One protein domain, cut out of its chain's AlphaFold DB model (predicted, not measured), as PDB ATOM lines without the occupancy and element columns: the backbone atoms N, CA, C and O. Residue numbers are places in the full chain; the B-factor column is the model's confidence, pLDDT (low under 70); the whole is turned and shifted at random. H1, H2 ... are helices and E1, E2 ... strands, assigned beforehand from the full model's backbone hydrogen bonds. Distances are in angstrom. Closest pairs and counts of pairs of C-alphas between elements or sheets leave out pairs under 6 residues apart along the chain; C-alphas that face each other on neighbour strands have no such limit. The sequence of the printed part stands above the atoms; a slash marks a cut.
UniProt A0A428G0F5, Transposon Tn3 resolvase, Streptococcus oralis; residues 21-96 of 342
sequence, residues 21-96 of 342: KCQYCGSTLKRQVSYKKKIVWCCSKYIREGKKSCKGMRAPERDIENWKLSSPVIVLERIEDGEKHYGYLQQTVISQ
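What this domain is: This is residues 21 to 96 of the 342 residues of the protein "Transposon Tn3 resolvase" of Streptococcus oralis (UniProt A0A428G0F5). Two small antiparallel sheets stand crosswise beside each other: a three-stranded one, E1, E2 and E3, and a long two-stranded hairpin, E4 and E5, which comes near the first sheet at its edge strand E3. A short helix, H1, sits where E2 ends and E1 begins, a second short helix, H2, follows the far end of E5, and a long loop of residues 61 to 72 leads from one sheet to the other. The printed part has 76 residues, with five named strands and two named helices in the order E1, E2, H1, E3, E4, E5, H2; the larger sheet has the order E1, E2, E3, and the class is mixed, helices and strands. The whole is compact, with a radius of gyration of the C-alphas of 12.5 A, and the C-alphas span 38 by 27 by 25 A.

Where its parts are: The printed part begins at Lys 21, with its C-alpha at (198.238, 128.891, 104.989). Strand E1 holds residues 29 to 33, 13.0 A from first to last C-alpha, and begins with C-alpha 29 at (196.777, 124.910, 108.812). Strand E2 holds residues 39 to 43 and is 13.4 A long. Helix H1, residues 44 to 49, follows with no residue between and is 8.7 A long. Strand E3, residues 58 to 60, is 6.6 A long. Strand E4 holds residues 73 to 80 over 21.3 A, and begins with C-alpha 73 at (198.698, 128.401, 99.134). Strand E5 holds residues 83 to 90 over 23.4 A. Helix H2, residues 91 to 95, is 7.1 A long and ends with C-alpha 95 at (205.378, 137.980, 95.853).

How they stand to each other: In the larger sheet E2 is the inner strand, and E1 and E3 are the edge strands. E1 and E2 form a hairpin, antiparallel at 144 degrees between their directions, with N 30 and O 42 2.8 A apart and N 40 and O 32 2.9 A apart, both within hydrogen-bond range. E2 and E3 are antiparallel at 157 degrees, with N 41 and O 59 2.8 A apart and N 59 and O 41 2.9 A apart, within the same range. H1 is on this sheet but only grazes it, with its residues 44 to 47; the closest C-alphas of H1 and E1 are those of Ser 44 and Leu 29, 5.5 A apart. Between the two sheets, the closest C-alphas of E3 and E5 are those of Ala 59 and Tyr 86, 7.2 A apart, and those of E3 and E4 are Ala 59 and Glu 77, 8.0 A apart. E4 and E5 form a hairpin, antiparallel at 153 degrees, with N 76 and O 87 2.8 A apart and N 83 and O 80 2.9 A apart, within hydrogen-bond range. Residues 21 to 22 make a short parallel pairing with residues 74 to 75 of E4. The closest C-alphas of E4 and H2 are those of Val 73 and Gln 91, 5.2 A apart. H2 is not on the larger sheet, and H1 and H2 are apart. In H1 every O i to N i+4 pair is within hydrogen-bond range; in H2 0 of 1 is, beside 1 of 2 O i to N i+3 pairs.

The domain as a whole: The two C-alphas farthest apart are those of Lys 36 and Gln 96, at 40.2 A. The printed part, residues 21 to 96, has no cut. The link from E3 to E4, 12 residues, is long; that from H1 to E3, 8 residues, is short but not tight. The mean pLDDT of the printed part is 85.3, and the residues under 70 are 91 to 96; the mean for H2 is 54.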
ATOM      1  N   LYS A  21     198.010 127.712 104.145       91.94
ATOM      2  CA  LYS A  21     198.238 128.891 104.989       91.94
ATOM      3  C   LYS A  21     196.917 129.587 105.314       91.94
ATOM      4  O   LYS A  21     196.004 129.642 104.499       91.94
ATOM      5  N   CYS A  22     196.808 130.106 106.531       90.12
ATOM      6  CA  CYS A  22     195.627 130.829 106.993       90.12
ATOM      7  C   CYS A  22     195.564 132.242 106.391       90.12
ATOM      8  O   CYS A  22     196.521 132.992 106.569       90.12
ATOM      9  N   GLN A  23     194.422 132.649 105.816       90.44
ATOM     10  CA  GLN A  23     194.247 134.020 105.297       90.44
ATOM     11  C   GLN A  23     194.438 135.126 106.338       90.44
ATOM     12  O   GLN A  23     194.852 136.224 106.001       90.44
ATOM     13  N   TYR A  24     194.135 134.855 107.610       88.94
ATOM     14  CA  TYR A  24     194.110 135.898 108.637       88.94
ATOM     15  C   TYR A  24     195.461 136.140 109.313       88.94
ATOM     16  O   TYR A  24     195.692 137.221 109.837       88.94
ATOM     17  N   CYS A  25     196.323 135.124 109.400       88.56
ATOM     18  CA  CYS A  25     197.573 135.227 110.163       88.56
ATOM     19  C   CYS A  25     198.776 134.569 109.476       88.56
ATOM     20  O   CYS A  25     199.809 134.383 110.118       88.56
ATOM     21  N   GLY A  26     198.621 134.092 108.235       87.75
ATOM     22  CA  GLY A  26     199.674 133.447 107.440       87.75
ATOM     23  C   GLY A  26     200.197 132.111 107.986       87.75
ATOM     24  O   GLY A  26     201.015 131.448 107.355       87.75
ATOM     25  N   SER A  27     199.741 131.669 109.158       89.50
ATOM     26  CA  SER A  27     200.230 130.444 109.794       89.50
ATOM     27  C   SER A  27     199.693 129.193 109.101       89.50
ATOM     28  O   SER A  27     198.575 129.181 108.587       89.50
ATOM     29  N   THR A  28     200.465 128.108 109.140       91.38
ATOM     30  CA  THR A  28     200.091 126.824 108.529       91.38
ATOM     31  C   THR A  28     198.808 126.253 109.145       91.38
ATOM     32  O   THR A  28     198.628 126.309 110.369       91.38
ATOM     33  N   LEU A  29     197.932 125.668 108.329       92.75
ATOM     34  CA  LEU A  29     196.777 124.910 108.812       92.75
ATOM     35  C   LEU A  29     197.195 123.488 109.214       92.75
ATOM     36  O   LEU A  29     197.990 122.836 108.540       92.75
ATOM     37  N   LYS A  30     196.653 123.000 110.330       92.12
ATOM     38  CA  LYS A  30     196.845 121.633 110.823       92.12
ATOM     39  C   LYS A  30     195.554 120.846 110.671       92.12
ATOM     40  O   LYS A  30     194.498 121.298 111.113       92.12
ATOM     41  N   ARG A  31     195.664 119.651 110.097       91.44
ATOM     42  CA  ARG A  31     194.575 118.680 110.007       91.44
ATOM     43  C   ARG A  31     194.173 118.215 111.407       91.44
ATOM     44  O   ARG A  31     195.027 117.846 112.211       91.44
ATOM     45  N   GLN A  32     192.882 118.237 111.702       88.94
ATOM     46  CA  GLN A  32     192.286 117.765 112.947       88.94
ATOM     47  C   GLN A  32     191.009 116.982 112.649       88.94
ATOM     48  O   GLN A  32     190.316 117.238 111.667       88.94
ATOM     49  N   VAL A  33     190.680 116.036 113.523       88.69
ATOM     50  CA  VAL A  33     189.384 115.355 113.501       88.69
ATOM     51  C   VAL A  33     188.451 116.111 114.441       88.69
ATOM     52  O   VAL A  33     188.732 116.260 115.628       88.69
ATOM     53  N   SER A  34     187.362 116.637 113.891       82.81
ATOM     54  CA  SER A  34     186.295 117.286 114.645       82.81
ATOM     55  C   SER A  34     185.549 116.276 115.519       82.81
ATOM     56  O   SER A  34     185.554 115.074 115.257       82.81
ATOM     57  N   TYR A  35     184.822 116.772 116.520       79.94
ATOM     58  CA  TYR A  35     184.011 115.957 117.428       79.94
ATOM     59  C   TYR A  35     182.983 115.079 116.690       79.94
ATOM     60  O   TYR A  35     182.709 113.956 117.094       79.94
ATOM     61  N   LYS A  36     182.467 115.557 115.547       83.56
ATOM     62  CA  LYS A  36     181.545 114.812 114.667       83.56
ATOM     63  C   LYS A  36     182.258 113.831 113.716       83.56
ATOM     64  O   LYS A  36     181.724 113.535 112.654       83.56
ATOM     65  N   LYS A  37     183.491 113.404 114.023       85.75
ATOM     66  CA  LYS A  37     184.361 112.557 113.174       85.75
ATOM     67  C   LYS A  37     184.666 113.115 111.768       85.75
ATOM     68  O   LYS A  37     185.247 112.418 110.945       85.75
ATOM     69  N   LYS A  38     184.332 114.382 111.488       87.81
ATOM     70  CA  LYS A  38     184.667 115.069 110.228       87.81
ATOM     71  C   LYS A  38     186.091 115.609 110.277       87.81
ATOM     72  O   LYS A  38     186.493 116.150 111.306       87.81
ATOM     73  N   ILE A  39     186.833 115.529 109.178       91.00
ATOM     74  CA  ILE A  39     188.175 116.108 109.122       91.00
ATOM     75  C   ILE A  39     188.107 117.593 108.756       91.00
ATOM     76  O   ILE A  39     187.410 117.993 107.825       91.00
ATOM     77  N   VAL A  40     188.851 118.406 109.503       92.38
ATOM     78  CA  VAL A  40     188.945 119.857 109.336       92.38
ATOM     79  C   VAL A  40     190.398 120.321 109.409       92.38
ATOM     80  O   VAL A  40     191.190 119.822 110.206       92.38
ATOM     81  N   TRP A  41     190.752 121.309 108.600       93.38
ATOM     82  CA  TRP A  41     192.037 121.995 108.622       93.38
ATOM     83  C   TRP A  41     191.905 123.297 109.409       93.38
ATOM     84  O   TRP A  41     191.192 124.215 109.011       93.38
ATOM     85  N   CYS A  42     192.584 123.371 110.552       91.94
ATOM     86  CA  CYS A  42     192.453 124.456 111.522       91.94
ATOM     87  C   CYS A  42     193.740 125.286 111.603       91.94
ATOM     88  O   CYS A  42     194.843 124.739 111.560       91.94
ATOM     89  N   CYS A  43     193.624 126.601 111.796       92.88
ATOM     90  CA  CYS A  43     194.797 127.462 111.961       92.88
ATOM     91  C   CYS A  43     195.666 127.051 113.166       92.88
ATOM     92  O   CYS A  43     195.208 127.034 114.309       92.88
ATOM     93  N   SER A  44     196.952 126.760 112.926       91.69
ATOM     94  CA  SER A  44     197.882 126.321 113.978       91.69
ATOM     95  C   SER A  44     198.177 127.379 115.040       91.69
ATOM     96  O   SER A  44     198.442 127.017 116.186       91.69
ATOM     97  N   LYS A  45     198.153 128.668 114.683       90.19
ATOM     98  CA  LYS A  45     198.330 129.776 115.634       90.19
ATOM     99  C   LYS A  45     197.104 129.914 116.529       90.19
ATOM    100  O   LYS A  45     197.241 129.875 117.742       90.19
ATOM    101  N   TYR A  46     195.907 129.866 115.942       90.56
ATOM    102  CA  TYR A  46     194.651 129.837 116.697       90.56
ATOM    103  C   TYR A  46     194.566 128.660 117.680       90.56
ATOM    104  O   TYR A  46     194.122 128.834 118.808       90.56
ATOM    105  N   ILE A  47     195.005 127.461 117.281       88.69
ATOM    106  CA  ILE A  47     195.012 126.292 118.178       88.69
ATOM    107  C   ILE A  47     195.939 126.507 119.385       88.69
ATOM    108  O   ILE A  47     195.649 126.002 120.466       88.69
ATOM    109  N   ARG A  48     197.065 127.207 119.199       88.12
ATOM    110  CA  ARG A  48     198.077 127.427 120.245       88.12
ATOM    111  C   ARG A  48     197.746 128.612 121.152       88.12
ATOM    112  O   ARG A  48     197.885 128.496 122.359       88.12
ATOM    113  N   GLU A  49     197.313 129.722 120.564       89.38
ATOM    114  CA  GLU A  49     197.217 131.039 121.214       89.38
ATOM    115  C   GLU A  49     195.768 131.568 121.300       89.38
ATOM    116  O   GLU A  49     195.504 132.601 121.913       89.38
ATOM    117  N   GLY A  50     194.797 130.880 120.692       85.56
ATOM    118  CA  GLY A  50     193.375 131.229 120.763       85.56
ATOM    119  C   GLY A  50     192.960 132.445 119.922       85.56
ATOM    120  O   GLY A  50     193.683 132.912 119.038       85.56
ATOM    121  N   LYS A  51     191.754 132.969 120.202       87.00
ATOM    122  CA  LYS A  51     191.059 134.009 119.411       87.00
ATOM    123  C   LYS A  51     191.789 135.356 119.342       87.00
ATOM    124  O   LYS A  51     191.617 136.071 118.362       87.00
ATOM    125  N   LYS A  52     192.632 135.685 120.329       85.81
ATOM    126  CA  LYS A  52     193.451 136.914 120.311       85.81
ATOM    127  C   LYS A  52     194.447 136.934 119.142       85.81
ATOM    128  O   LYS A  52     194.777 137.998 118.642       85.81
ATOM    129  N   SER A  53     194.907 135.760 118.703       83.19
ATOM    130  CA  SER A  53     195.972 135.623 117.700       83.19
ATOM    131  C   SER A  53     195.478 135.501 116.252       83.19
ATOM    132  O   SER A  53     196.244 135.724 115.315       83.19
ATOM    133  N   CYS A  54     194.229 135.073 116.045       89.12
ATOM    134  CA  CYS A  54     193.662 134.780 114.731       89.12
ATOM    135  C   CYS A  54     192.134 134.642 114.834       89.12
ATOM    136  O   CYS A  54     191.617 134.180 115.850       89.12
ATOM    137  N   LYS A  55     191.400 134.936 113.751       88.62
ATOM    138  CA  LYS A  55     189.942 134.707 113.671       88.62
ATOM    139  C   LYS A  55     189.540 133.223 113.698       88.62
ATOM    140  O   LYS A  55     188.365 132.909 113.839       88.62
ATOM    141  N   GLY A  56     190.507 132.308 113.607       86.62
ATOM    142  CA  GLY A  56     190.278 130.876 113.800       86.62
ATOM    143  C   GLY A  56     189.709 130.170 112.580       86.62
ATOM    144  O   GLY A  56     188.735 129.436 112.697       86.62
ATOM    145  N   MET A  57     190.350 130.367 111.427       89.12
ATOM    146  CA  MET A  57     190.019 129.673 110.181       89.12
ATOM    147  C   MET A  57     189.928 128.153 110.374       89.12
ATOM    148  O   MET A  57     190.825 127.532 110.963       89.12
ATOM    149  N   ARG A  58     188.848 127.580 109.835       91.62
ATOM    150  CA  ARG A  58     188.578 126.142 109.774       91.62
ATOM    151  C   ARG A  58     188.044 125.815 108.386       91.62
ATOM    152  O   ARG A  58     186.965 126.288 108.055       91.62
ATOM    153  N   ALA A  59     188.781 125.024 107.615       91.38
ATOM    154  CA  ALA A  59     188.374 124.559 106.292       91.38
ATOM    155  C   ALA A  59     188.107 123.044 106.347       91.38
ATOM    156  O   ALA A  59     189.027 122.289 106.679       91.38
ATOM    157  N   PRO A  60     186.876 122.562 106.117       92.12
ATOM    158  CA  PRO A  60     186.596 121.129 106.050       92.12
ATOM    159  C   PRO A  60     187.372 120.457 104.912       92.12
ATOM    160  O   PRO A  60     187.476 121.010 103.824       92.12
ATOM    161  N   GLU A  61     187.914 119.256 105.148       90.94
ATOM    162  CA  GLU A  61     188.722 118.560 104.127       90.94
ATOM    163  C   GLU A  61     187.911 118.264 102.860       90.94
ATOM    164  O   GLU A  61     188.422 118.474 101.767       90.94
ATOM    165  N   ARG A  62     186.628 117.916 103.013       88.88
ATOM    166  CA  ARG A  62     185.683 117.698 101.905       88.88
ATOM    167  C   ARG A  62     185.575 118.870 100.919       88.88
ATOM    168  O   ARG A  62     185.307 118.652  99.749       88.88
ATOM    169  N   ASP A  63     185.794 120.101 101.381       89.31
ATOM    170  CA  ASP A  63     185.603 121.301 100.559       89.31
ATOM    171  C   ASP A  63     186.896 121.655  99.792       89.31
ATOM    172  O   ASP A  63     186.890 122.505  98.906       89.31
ATOM    173  N   ILE A  64     188.019 121.001 100.126       89.75
ATOM    174  CA  ILE A  64     189.351 121.292  99.567       89.75
ATOM    175  C   ILE A  64     190.092 120.048  99.048       89.75
ATOM    176  O   ILE A  64     191.186 120.160  98.499       89.75
ATOM    177  N   GLU A  65     189.540 118.844  99.219       87.06
ATOM    178  CA  GLU A  65     190.195 117.563  98.902       87.06
ATOM    179  C   GLU A  65     190.618 117.442  97.433       87.06
ATOM    180  O   GLU A  65     191.681 116.882  97.129       87.06
ATOM    181  N   ASN A  66     189.826 118.041  96.543       86.62
ATOM    182  CA  ASN A  66     190.014 118.009  95.096       86.62
ATOM    183  C   ASN A  66     191.004 119.066  94.585       86.62
ATOM    184  O   ASN A  66     191.293 119.109  93.388       86.62
ATOM    185  N   TRP A  67     191.572 119.896  95.463       89.44
ATOM    186  CA  TRP A  67     192.562 120.887  95.052       89.44
ATOM    187  C   TRP A  67     193.863 120.225  94.590       89.44
ATOM    188  O   TRP A  67     194.423 119.340  95.251       89.44
ATOM    189  N   LYS A  68     194.363 120.691  93.441       86.88
ATOM    190  CA  LYS A  68     195.652 120.306  92.861       86.88
ATOM    191  C   LYS A  68     196.665 121.404  93.171       86.88
ATOM    192  O   LYS A  68     196.740 122.407  92.471       86.88
ATOM    193  N   LEU A  69     197.401 121.231  94.266       84.25
ATOM    194  CA  LEU A  69     198.378 122.207  94.743       84.25
ATOM    195  C   LEU A  69     199.790 121.736  94.388       84.25
ATOM    196  O   LEU A  69     200.159 120.616  94.731       84.25
ATOM    197  N   SER A  70     200.580 122.587  93.737       82.56
ATOM    198  CA  SER A  70     202.009 122.361  93.460       82.56
ATOM    199  C   SER A  70     202.931 123.131  94.415       82.56
ATOM    200  O   SER A  70     204.109 122.811  94.534       82.56
ATOM    201  N   SER A  71     202.396 124.119  95.136       81.94
ATOM    202  CA  SER A  71     203.114 124.978  96.083       81.94
ATOM    203  C   SER A  71     202.245 125.281  97.311       81.94
ATOM    204  O   SER A  71     201.042 124.996  97.300       81.94
ATOM    205  N   PRO A  72     202.802 125.876  98.383       87.62
ATOM    206  CA  PRO A  72     201.986 126.430  99.452       87.62
ATOM    207  C   PRO A  72     200.990 127.475  98.927       87.62
ATOM    208  O   PRO A  72     201.300 128.234  98.004       87.62
ATOM    209  N   VAL A  73     199.796 127.505  99.516       89.88
ATOM    210  CA  VAL A  73     198.698 128.401  99.134       89.88
ATOM    211  C   VAL A  73     198.026 129.005 100.359       89.88
ATOM    212  O   VAL A  73     197.953 128.374 101.420       89.88
ATOM    213  N   ILE A  74     197.487 130.211 100.207       89.75
ATOM    214  CA  ILE A  74     196.593 130.803 101.202       89.75
ATOM    215  C   ILE A  74     195.182 130.296 100.944       89.75
ATOM    216  O   ILE A  74     194.652 130.461  99.850       89.75
ATOM    217  N   VAL A  75     194.577 129.693 101.963       91.19
ATOM    218  CA  VAL A  75     193.172 129.283 101.941       91.19
ATOM    219  C   VAL A  75     192.320 130.520 102.150       91.19
ATOM    220  O   VAL A  75     192.481 131.187 103.169       91.19
ATOM    221  N   LEU A  76     191.421 130.796 101.212       89.94
ATOM    222  CA  LEU A  76     190.452 131.878 101.277       89.94
ATOM    223  C   LEU A  76     189.096 131.337 101.729       89.94
ATOM    224  O   LEU A  76     188.648 130.311 101.230       89.94
ATOM    225  N   GLU A  77     188.453 132.019 102.673       90.00
ATOM    226  CA  GLU A  77     187.078 131.743 103.111       90.00
ATOM    227  C   GLU A  77     186.184 132.893 102.640       90.00
ATOM    228  O   GLU A  77     186.428 134.047 103.002       90.00
ATOM    229  N   ARG A  78     185.164 132.566 101.843       87.50
ATOM    230  CA  ARG A  78     184.112 133.476 101.376       87.50
ATOM    231  C   ARG A  78     182.759 132.979 101.866       87.50
ATOM    232  O   ARG A  78     182.589 131.788 102.120       87.50
ATOM    233  N   ILE A  79     181.823 133.902 102.045       87.12
ATOM    234  CA  ILE A  79     180.447 133.588 102.422       87.12
ATOM    235  C   ILE A  79     179.571 134.033 101.258       87.12
ATOM    236  O   ILE A  79     179.530 135.225 100.965       87.12
ATOM    237  N   GLU A  80     178.920 133.079 100.604       84.75
ATOM    238  CA  GLU A  80     177.992 133.291  99.488       84.75
ATOM    239  C   GLU A  80     176.682 132.592  99.874       84.75
ATOM    240  O   GLU A  80     176.711 131.471 100.376       84.75
ATOM    241  N   ASP A  81     175.554 133.304  99.799       80.56
ATOM    242  CA  ASP A  81     174.221 132.809 100.192       80.56
ATOM    243  C   ASP A  81     174.136 132.177 101.600       80.56
ATOM    244  O   ASP A  81     173.346 131.278 101.877       80.56
ATOM    245  N   GLY A  82     174.962 132.666 102.533       81.50
ATOM    246  CA  GLY A  82     175.028 132.161 103.910       81.50
ATOM    247  C   GLY A  82     175.832 130.866 104.075       81.50
ATOM    248  O   GLY A  82     176.078 130.442 105.210       81.50
ATOM    249  N   GLU A  83     176.317 130.278 102.982       82.06
ATOM    250  CA  GLU A  83     177.205 129.122 102.986       82.06
ATOM    251  C   GLU A  83     178.675 129.541 102.864       82.06
ATOM    252  O   GLU A  83     179.033 130.578 102.305       82.06
ATOM    253  N   LYS A  84     179.566 128.740 103.459       86.75
ATOM    254  CA  LYS A  84     181.008 128.995 103.408       86.75
ATOM    255  C   LYS A  84     181.616 128.308 102.199       86.75
ATOM    256  O   LYS A  84     181.646 127.081 102.145       86.75
ATOM    257  N   HIS A  85     182.203 129.103 101.318       87.88
ATOM    258  CA  HIS A  85     182.964 128.642 100.169       87.88
ATOM    259  C   HIS A  85     184.457 128.844 100.414       87.88
ATOM    260  O   HIS A  85     184.893 129.855 100.975       87.88
ATOM    261  N   TYR A  86     185.254 127.864  99.993       90.31
ATOM    262  CA  TYR A  86     186.701 127.892 100.149       90.31
ATOM    263  C   TYR A  86     187.371 127.954  98.781       90.31
ATOM    264  O   TYR A  86     187.049 127.180  97.884       90.31
ATOM    265  N   GLY A  87     188.331 128.862  98.639       89.44
ATOM    266  CA  GLY A  87     189.210 128.969  97.475       89.44
ATOM    267  C   GLY A  87     190.668 129.054  97.909       89.44
ATOM    268  O   GLY A  87     190.968 129.042  99.104       89.44
ATOM    269  N   TYR A  88     191.594 129.169  96.961       88.62
ATOM    270  CA  TYR A  88     193.007 129.347  97.285       88.62
ATOM    271  C   TYR A  88     193.705 130.337  96.365       88.62
ATOM    272  O   TYR A  88     193.316 130.526  95.217       88.62
ATOM    273  N   LEU A  89     194.774 130.934  96.887       81.31
ATOM    274  CA  LEU A  89     195.693 131.776  96.133       81.31
ATOM    275  C   LEU A  89     197.113 131.217  96.265       81.31
ATOM    276  O   LEU A  89     197.574 130.932  97.375       81.31
ATOM    277  N   GLN A  90     197.788 131.011  95.133       75.44
ATOM    278  CA  GLN A  90     199.160 130.503  95.110       75.44
ATOM    279  C   GLN A  90     200.111 131.527  95.737       75.44
ATOM    280  O   GLN A  90     200.050 132.709  95.406       75.44
ATOM    281  N   GLN A  91     201.008 131.080  96.624       61.38
ATOM    282  CA  GLN A  91     201.966 131.966  97.300       61.38
ATOM    283  C   GLN A  91     202.834 132.758  96.298       61.38
ATOM    284  O   GLN A  91     203.186 133.897  96.577       61.38
ATOM    285  N   THR A  92     203.114 132.197  95.118       55.53
ATOM    286  CA  THR A  92     203.890 132.834  94.038       55.53
ATOM    287  C   THR A  92     203.217 134.083  93.454       55.53
ATOM    288  O   THR A  92     203.897 134.968  92.954       55.53
ATOM    289  N   VAL A  93     201.887 134.199  93.556       53.06
ATOM    290  CA  VAL A  93     201.145 135.403  93.131       53.06
ATOM    291  C   VAL A  93     201.271 136.520  94.180       53.06
ATOM    292  O   VAL A  93     201.152 137.694  93.861       53.06
ATOM    293  N   ILE A  94     201.576 136.184  95.440       51.78
ATOM    294  CA  ILE A  94     201.690 137.152  96.545       51.78
ATOM    295  C   ILE A  94     203.010 137.916  96.488       51.78
ATOM    296  O   ILE A  94     203.025 139.100  96.806       51.78
ATOM    297  N   SER A  95     204.103 137.278  96.053       48.81
ATOM    298  CA  SER A  95     205.378 137.980  95.853       48.81
ATOM    299  C   SER A  95     205.289 139.051  94.763       48.81
ATOM    300  O   SER A  95     206.006 140.034  94.836       48.81
ATOM    301  N   GLN A  96     204.367 138.919  93.802       49.09
ATOM    302  CA  GLN A  96     204.109 139.953  92.789       49.09
ATOM    303  C   GLN A  96     203.163 141.072  93.269       49.09
ATOM    304  O   GLN A  96     203.041 142.089  92.598       49.09
TER     305      GLN A  96